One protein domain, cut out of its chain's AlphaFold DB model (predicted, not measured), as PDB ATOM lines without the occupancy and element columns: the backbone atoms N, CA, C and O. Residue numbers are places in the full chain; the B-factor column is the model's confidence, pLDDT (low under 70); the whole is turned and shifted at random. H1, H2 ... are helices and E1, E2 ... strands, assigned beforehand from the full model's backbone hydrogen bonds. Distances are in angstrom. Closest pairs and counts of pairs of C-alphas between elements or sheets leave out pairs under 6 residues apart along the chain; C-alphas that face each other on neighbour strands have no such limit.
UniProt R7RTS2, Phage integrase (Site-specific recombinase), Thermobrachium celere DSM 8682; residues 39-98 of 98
ATOM      1  N   LEU A  39       5.412  -3.621 -57.872       69.69
ATOM      2  CA  LEU A  39       5.458  -2.298 -57.254       69.69
ATOM      3  C   LEU A  39       6.289  -1.345 -58.123       69.69
ATOM      4  O   LEU A  39       7.251  -1.773 -58.764       69.69
ATOM      5  N   PRO A  40       5.962  -0.044 -58.150       69.12
ATOM      6  CA  PRO A  40       6.849   0.965 -58.704       69.12
ATOM      7  C   PRO A  40       8.025   1.173 -57.738       69.12
ATOM      8  O   PRO A  40       8.070   2.160 -57.012       69.12
ATOM      9  N   TYR A  41       8.979   0.235 -57.727       69.94
ATOM     10  CA  TYR A  41      10.108   0.183 -56.784       69.94
ATOM     11  C   TYR A  41      10.901   1.500 -56.683       69.94
ATOM     12  O   TYR A  41      11.439   1.809 -55.635       69.94
ATOM     13  N   LYS A  42      10.933   2.316 -57.746       67.12
ATOM     14  CA  LYS A  42      11.604   3.631 -57.764       67.12
ATOM     15  C   LYS A  42      10.864   4.746 -57.007       67.12
ATOM     16  O   LYS A  42      11.376   5.853 -56.897       67.12
ATOM     17  N   HIS A  43       9.626   4.506 -56.587       71.62
ATOM     18  CA  HIS A  43       8.758   5.505 -55.962       71.62
ATOM     19  C   HIS A  43       8.095   4.985 -54.682       71.62
ATOM     20  O   HIS A  43       7.229   5.663 -54.131       71.62
ATOM     21  N   PHE A  44       8.471   3.793 -54.216       78.31
ATOM     22  CA  PHE A  44       7.852   3.145 -53.069       78.31
ATOM     23  C   PHE A  44       8.867   3.004 -51.936       78.31
ATOM     24  O   PHE A  44       9.875   2.333 -52.103       78.31
ATOM     25  N   LEU A  45       8.591   3.648 -50.802       78.12
ATOM     26  CA  LEU A  45       9.478   3.648 -49.640       78.12
ATOM     27  C   LEU A  45       9.330   2.341 -48.844       78.12
ATOM     28  O   LEU A  45       8.212   1.880 -48.600       78.12
ATOM     29  N   GLY A  46      10.442   1.777 -48.385       77.12
ATOM     30  CA  GLY A  46      10.491   0.627 -47.481       77.12
ATOM     31  C   GLY A  46      10.690  -0.720 -48.170       77.12
ATOM     32  O   GLY A  46      10.862  -1.721 -47.471       77.12
ATOM     33  N   TYR A  47      10.687  -0.766 -49.508       79.19
ATOM     34  CA  TYR A  47      10.829  -2.012 -50.258       79.19
ATOM     35  C   TYR A  47      11.716  -1.875 -51.491       79.19
ATOM     36  O   TYR A  47      11.495  -1.030 -52.353       79.19
ATOM     37  N   GLU A  48      12.622  -2.832 -51.642       77.88
ATOM     38  CA  GLU A  48      13.434  -3.027 -52.836       77.88
ATOM     39  C   GLU A  48      13.046  -4.313 -53.567       77.88
ATOM     40  O   GLU A  48      12.436  -5.239 -53.015       77.88
ATOM     41  N   LYS A  49      13.419  -4.379 -54.848       74.50
ATOM     42  CA  LYS A  49      13.303  -5.605 -55.631       74.50
ATOM     43  C   LYS A  49      14.378  -6.583 -55.150       74.50
ATOM     44  O   LYS A  49      15.555  -6.376 -55.426       74.50
ATOM     45  N   GLY A  50      13.972  -7.632 -54.437       73.12
ATOM     46  CA  GLY A  50      14.866  -8.718 -54.046       73.12
ATOM     47  C   GLY A  50      15.353  -9.529 -55.250       73.12
ATOM     48  O   GLY A  50      14.758  -9.477 -56.331       73.12
ATOM     49  N   GLU A  51      16.429 -10.290 -55.048       72.12
ATOM     50  CA  GLU A  51      17.114 -11.075 -56.090       72.12
ATOM     51  C   GLU A  51      16.169 -12.060 -56.803       72.12
ATOM     52  O   GLU A  51      16.189 -12.160 -58.028       72.12
ATOM     53  N   ASP A  52      15.235 -12.659 -56.062       68.38
ATOM     54  CA  ASP A  52      14.255 -13.623 -56.581       68.38
ATOM     55  C   ASP A  52      12.954 -12.977 -57.100       68.38
ATOM     56  O   ASP A  52      11.958 -13.651 -57.365       68.38
ATOM     57  N   GLY A  53      12.913 -11.644 -57.205       67.19
ATOM     58  CA  GLY A  53      11.697 -10.901 -57.556       67.19
ATOM     59  C   GLY A  53      10.664 -10.813 -56.425       67.19
ATOM     60  O   GLY A  53       9.548 -10.346 -56.658       67.19
ATOM     61  N   VAL A  54      11.035 -11.232 -55.214       71.69
ATOM     62  CA  VAL A  54      10.259 -11.051 -53.981       71.69
ATOM     63  C   VAL A  54      10.604  -9.697 -53.356       71.69
ATOM     64  O   VAL A  54      11.736  -9.223 -53.446       71.69
ATOM     65  N   LEU A  55       9.620  -9.060 -52.723       76.31
ATOM     66  CA  LEU A  55       9.800  -7.796 -52.013       76.31
ATOM     67  C   LEU A  55      10.791  -7.968 -50.851       76.31
ATOM     68  O   LEU A  55      10.540  -8.760 -49.942       76.31
ATOM     69  N   LYS A  56      11.889  -7.207 -50.865       80.69
ATOM     70  CA  LYS A  56      12.849  -7.135 -49.759       80.69
ATOM     71  C   LYS A  56      12.590  -5.864 -48.960       80.69
ATOM     72  O   LYS A  56      12.518  -4.787 -49.539       80.69
ATOM     73  N   ILE A  57      12.448  -5.989 -47.642       82.50
ATOM     74  CA  ILE A  57      12.274  -4.834 -46.755       82.50
ATOM     75  C   ILE A  57      13.624  -4.133 -46.588       82.50
ATOM     76  O   ILE A  57      14.620  -4.775 -46.246       82.50
ATOM     77  N   VAL A  58      13.646  -2.819 -46.802       85.31
ATOM     78  CA  VAL A  58      14.800  -1.967 -46.491       85.31
ATOM     79  C   VAL A  58      14.566  -1.360 -45.115       85.31
ATOM     80  O   VAL A  58      13.753  -0.453 -44.965       85.31
ATOM     81  N   GLU A  59      15.248  -1.871 -44.087       83.88
ATOM     82  CA  GLU A  59      14.972  -1.477 -42.696       83.88
ATOM     83  C   GLU A  59      15.174   0.019 -42.424       83.88
ATOM     84  O   GLU A  59      14.420   0.604 -41.646       83.88
ATOM     85  N   GLU A  60      16.141   0.662 -43.079       83.19
ATOM     86  CA  GLU A  60      16.367   2.105 -42.931       83.19
ATOM     87  C   GLU A  60      15.177   2.925 -43.448       83.19
ATOM     88  O   GLU A  60      14.680   3.816 -42.758       83.19
ATOM     89  N   GLU A  61      14.628   2.556 -44.603       83.94
ATOM     90  CA  GLU A  61      13.421   3.178 -45.143       83.94
ATOM     91  C   GLU A  61      12.163   2.796 -44.348       83.94
ATOM     92  O   GLU A  61      11.273   3.621 -44.130       83.94
ATOM     93  N   ALA A  62      12.096   1.566 -43.834       86.50
ATOM     94  CA  ALA A  62      10.993   1.108 -42.998       86.50
ATOM     95  C   ALA A  62      10.894   1.900 -41.682       86.50
ATOM     96  O   ALA A  62       9.788   2.135 -41.189       86.50
ATOM     97  N   LYS A  63      12.019   2.367 -41.114       87.88
ATOM     98  CA  LYS A  63      12.011   3.289 -39.961       87.88
ATOM     99  C   LYS A  63      11.304   4.601 -40.299       87.88
ATOM    100  O   LYS A  63      10.511   5.067 -39.482       87.88
ATOM    101  N   ILE A  64      11.532   5.152 -41.492       87.00
ATOM    102  CA  ILE A  64      10.871   6.382 -41.955       87.00
ATOM    103  C   ILE A  64       9.362   6.151 -42.073       87.00
ATOM    104  O   ILE A  64       8.583   6.941 -41.547       87.00
ATOM    105  N   VAL A  65       8.933   5.033 -42.671       86.88
ATOM    106  CA  VAL A  65       7.504   4.681 -42.768       86.88
ATOM    107  C   VAL A  65       6.865   4.566 -41.380       86.88
ATOM    108  O   VAL A  65       5.824   5.170 -41.126       86.88
ATOM    109  N   ARG A  66       7.500   3.840 -40.450       89.75
ATOM    110  CA  ARG A  66       7.016   3.713 -39.064       89.75
ATOM    111  C   ARG A  66       6.923   5.073 -38.365       89.75
ATOM    112  O   ARG A  66       5.949   5.322 -37.659       89.75
ATOM    113  N   MET A  67       7.896   5.954 -38.590       89.44
ATOM    114  CA  MET A  67       7.892   7.317 -38.058       89.44
ATOM    115  C   MET A  67       6.729   8.143 -38.621       89.44
ATOM    116  O   MET A  67       6.002   8.760 -37.850       89.44
ATOM    117  N   ILE A  68       6.497   8.106 -39.937       90.06
ATOM    118  CA  ILE A  68       5.372   8.797 -40.591       90.06
ATOM    119  C   ILE A  68       4.045   8.377 -39.960       90.06
ATOM    120  O   ILE A  68       3.242   9.230 -39.588       90.06
ATOM    121  N   TYR A  69       3.829   7.069 -39.793       90.62
ATOM    122  CA  TYR A  69       2.611   6.558 -39.169       90.62
ATOM    123  C   TYR A  69       2.488   6.966 -37.703       90.62
ATOM    124  O   TYR A  69       1.393   7.309 -37.267       90.62
ATOM    125  N   LYS A  70       3.589   6.977 -36.946       93.00
ATOM    126  CA  LYS A  70       3.589   7.467 -35.564       93.00
ATOM    127  C   LYS A  70       3.145   8.932 -35.495       93.00
ATOM    128  O   LYS A  70       2.205   9.243 -34.774       93.00
ATOM    129  N   ILE A  71       3.759   9.801 -36.297       90.88
ATOM    130  CA  ILE A  71       3.454  11.237 -36.341       90.88
ATOM    131  C   ILE A  71       2.010  11.481 -36.827       90.88
ATOM    132  O   ILE A  71       1.314  12.368 -36.332       90.88
ATOM    133  N   PHE A  72       1.525  10.663 -37.766       92.75
ATOM    134  CA  PHE A  72       0.134  10.698 -38.217       92.75
ATOM    135  C   PHE A  72      -0.851  10.312 -37.103       92.75
ATOM    136  O   PHE A  72      -1.849  11.000 -36.903       92.75
ATOM    137  N   LEU A  73      -0.560   9.249 -36.342       93.50
ATOM    138  CA  LEU A  73      -1.376   8.825 -35.196       93.50
ATOM    139  C   LEU A  73      -1.360   9.843 -34.047       93.50
ATOM    140  O   LEU A  73      -2.334   9.943 -33.309       93.50
ATOM    141  N   GLU A  74      -0.295  10.638 -33.928       93.19
ATOM    142  CA  GLU A  74      -0.208  11.788 -33.016       93.19
ATOM    143  C   GLU A  74      -1.061  12.993 -33.476       93.19
ATOM    144  O   GLU A  74      -1.099  14.023 -32.804       93.19
ATOM    145  N   GLY A  75      -1.777  12.877 -34.600       92.31
ATOM    146  CA  GLY A  75      -2.742  13.869 -35.078       92.31
ATOM    147  C   GLY A  75      -2.157  14.929 -36.012       92.31
ATOM    148  O   GLY A  75      -2.817  15.930 -36.294       92.31
ATOM    149  N   LYS A  76      -0.927  14.746 -36.506       91.38
ATOM    150  CA  LYS A  76      -0.350  15.660 -37.500       91.38
ATOM    151  C   LYS A  76      -0.980  15.453 -38.870       91.38
ATOM    152  O   LYS A  76      -1.281  14.339 -39.295       91.38
ATOM    153  N   THR A  77      -1.127  16.555 -39.595       92.25
ATOM    154  CA  THR A  77      -1.617  16.525 -40.970       92.25
ATOM    155  C   THR A  77      -0.526  16.018 -41.919       92.25
ATOM    156  O   THR A  77       0.663  16.217 -41.656       92.25
ATOM    157  N   PRO A  78      -0.897  15.423 -43.068       88.56
ATOM    158  CA  PRO A  78       0.068  14.998 -44.084       88.56
ATOM    159  C   PRO A  78       1.019  16.114 -44.539       88.56
ATOM    160  O   PRO A  78       2.183  15.845 -44.821       88.56
ATOM    161  N   LEU A  79       0.543  17.366 -44.570       89.56
ATOM    162  CA  LEU A  79       1.367  18.529 -44.902       89.56
ATOM    163  C   LEU A  79       2.472  18.753 -43.863       89.56
ATOM    164  O   LEU A  79       3.637  18.839 -44.230       89.56
ATOM    165  N   SER A  80       2.114  18.752 -42.576       89.56
ATOM    166  CA  SER A  80       3.081  18.911 -41.484       89.56
ATOM    167  C   SER A  80       4.104  17.772 -41.455       89.56
ATOM    168  O   SER A  80       5.270  17.998 -41.144       89.56
ATOM    169  N   ILE A  81       3.695  16.552 -41.821       89.81
ATOM    170  CA  ILE A  81       4.616  15.420 -41.962       89.81
ATOM    171  C   ILE A  81       5.587  15.664 -43.122       89.81
ATOM    172  O   ILE A  81       6.781  15.444 -42.964       89.81
ATOM    173  N   ALA A  82       5.110  16.133 -44.276       87.12
ATOM    174  CA  ALA A  82       5.973  16.421 -45.420       87.12
ATOM    175  C   ALA A  82       6.990  17.538 -45.123       87.12
ATOM    176  O   ALA A  82       8.157  17.418 -45.500       87.12
ATOM    177  N   GLU A  83       6.568  18.591 -44.418       87.88
ATOM    178  CA  GLU A  83       7.451  19.661 -43.937       87.88
ATOM    179  C   GLU A  83       8.506  19.105 -42.979       87.88
ATOM    180  O   GLU A  83       9.696  19.283 -43.222       87.88
ATOM    181  N   TYR A  84       8.089  18.316 -41.984       87.81
ATOM    182  CA  TYR A  84       8.999  17.661 -41.044       87.81
ATOM    183  C   TYR A  84      10.028  16.766 -41.752       87.81
ATOM    184  O   TYR A  84      11.218  16.827 -41.448       87.81
ATOM    185  N   LEU A  85       9.603  15.945 -42.717       87.06
ATOM    186  CA  LEU A  85      10.514  15.100 -43.496       87.06
ATOM    187  C   LEU A  85      11.517  15.945 -44.300       87.06
ATOM    188  O   LEU A  85      12.694  15.595 -44.364       87.06
ATOM    189  N   THR A  86      11.069  17.069 -44.866       85.75
ATOM    190  CA  THR A  86      11.921  17.989 -45.636       85.75
ATOM    191  C   THR A  86      12.944  18.687 -44.735       85.75
ATOM    192  O   THR A  86      14.127  18.712 -45.062       85.75
ATOM    193  N   GLU A  87      12.522  19.191 -43.573       85.69
ATOM    194  CA  GLU A  87      13.397  19.832 -42.578       85.69
ATOM    195  C   GLU A  87      14.459  18.870 -42.033       85.69
ATOM    196  O   GLU A  87      15.614  19.248 -41.835       85.69
ATOM    197  N   ASN A  88      14.098  17.598 -41.847       83.56
ATOM    198  CA  ASN A  88      15.015  16.556 -41.385       83.56
ATOM    199  C   ASN A  88      15.888  15.969 -42.514       83.56
ATOM    200  O   ASN A  88      16.559  14.961 -42.292       83.56
ATOM    201  N   ASN A  89      15.914  16.583 -43.708       80.19
ATOM    202  CA  ASN A  89      16.673  16.126 -44.881       80.19
ATOM    203  C   ASN A  89      16.387  14.664 -45.271       80.19
ATOM    204  O   ASN A  89      17.260  13.952 -45.772       80.19
ATOM    205  N   ILE A  90      15.156  14.199 -45.050       80.19
ATOM    206  CA  ILE A  90      14.743  12.857 -45.449       80.19
ATOM    207  C   ILE A  90      14.386  12.900 -46.936       80.19
ATOM    208  O   ILE A  90      13.362  13.458 -47.334       80.19
ATOM    209  N   SER A  91      15.250  12.313 -47.767       73.19
ATOM    210  CA  SER A  91      15.056  12.255 -49.215       73.19
ATOM    211  C   SER A  91      13.781  11.499 -49.593       73.19
ATOM    212  O   SER A  91      13.394  10.508 -48.971       73.19
ATOM    213  N   THR A  92      13.134  11.950 -50.667       74.88
ATOM    214  CA  THR A  92      11.992  11.227 -51.238       74.88
ATOM    215  C   THR A  92      12.446   9.881 -51.821       74.88
ATOM    216  O   THR A  92      13.573   9.790 -52.309       74.88
ATOM    217  N   PRO A  93      11.575   8.853 -51.885       69.62
ATOM    218  CA  PRO A  93      11.925   7.564 -52.500       69.62
ATOM    219  C   PRO A  93      12.359   7.684 -53.973       69.62
ATOM    220  O   PRO A  93      13.026   6.806 -54.503       69.62
ATOM    221  N   ALA A  94      12.029   8.796 -54.641       65.62
ATOM    222  CA  ALA A  94      12.472   9.108 -55.999       65.62
ATOM    223  C   ALA A  94      13.868   9.769 -56.076       65.62
ATOM    224  O   ALA A  94      14.262  10.213 -57.155       65.62
ATOM    225  N   GLY A  95      14.577   9.919 -54.952       63.94
ATOM    226  CA  GLY A  95      15.881  10.588 -54.874       63.94
ATOM    227  C   GLY A  95      15.833  12.095 -55.144       63.94
ATOM    228  O   GLY A  95      16.872  12.719 -55.346       63.94
ATOM    229  N   LYS A  96      14.640  12.700 -55.178       58.69
ATOM    230  CA  LYS A  96      14.509  14.149 -55.332       58.69
ATOM    231  C   LYS A  96      14.667  14.798 -53.965       58.69
ATOM    232  O   LYS A  96      13.811  14.607 -53.098       58.69
ATOM    233  N   ASN A  97      15.742  15.559 -53.811       55.50
ATOM    234  CA  ASN A  97      15.826  16.628 -52.825       55.50
ATOM    235  C   ASN A  97      15.179  17.859 -53.469       55.50
ATOM    236  O   ASN A  97      15.404  18.114 -54.656       55.50
ATOM    237  N   LYS A  98      14.292  18.532 -52.740       51.41
ATOM    238  CA  LYS A  98      13.731  19.803 -53.195       51.41
ATOM    239  C   LYS A  98      14.745  20.914 -52.962       51.41
ATOM    240  O   LYS A  98      15.467  20.815 -51.948       51.41
TER     241      LYS A  98
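What this domain is: This is residues 39 to 98 of the 98 residues of the protein "Phage integrase (Site-specific recombinase)" of Thermobrachium celere DSM 8682 (UniProt R7RTS2). A small strand hairpin, E1 and E2, makes one end of the model; from it the longer helix H1 runs away, and H2 folds back at the other end, the two helices forming a V. The printed part has 60 residues, with E1, E2, H1 and H2 in that order, the strands antiparallel, the class mostly helix. It is only just loose, close to compact, with a radius of gyration of the C-alphas of 12.7 A, and only just elongated, spanning 38 by 25 by 17 A.

Where its parts are: E1 is residues 47 to 49, beginning at C-alpha 47 (10.829, -2.012, -50.258), and E2 is residues 55 to 57. H1, residues 59 to 73, is 20.7 A long. H2, residues 78 to 87, is 14.3 A long and ends at C-alpha 87 (13.397, 19.832, -42.578).

How they stand to each other: In the hairpin of E1 and E2, N 48 and O 56 are 2.9 A apart, within hydrogen-bond range. H1, with residues 68 to 72 alone, touches H2; the closest C-alphas, of Ile 68 and Ile 81, are 6.8 A apart. They run opposite ways at a steep tilt of 46 degrees. H2 is apart from E1 and E2. Every O i to N i+4 pair is within range in H2, and 10 of 11 in H1.

The domain as a whole: The C-alphas farthest apart, of Asp 52 and Gly 75, are 38.8 A apart. The printed part has no cut, and its three links between named elements are tight. The pLDDT is under 70 in residues 39 to 42, 52 to 53 and 93 to 98.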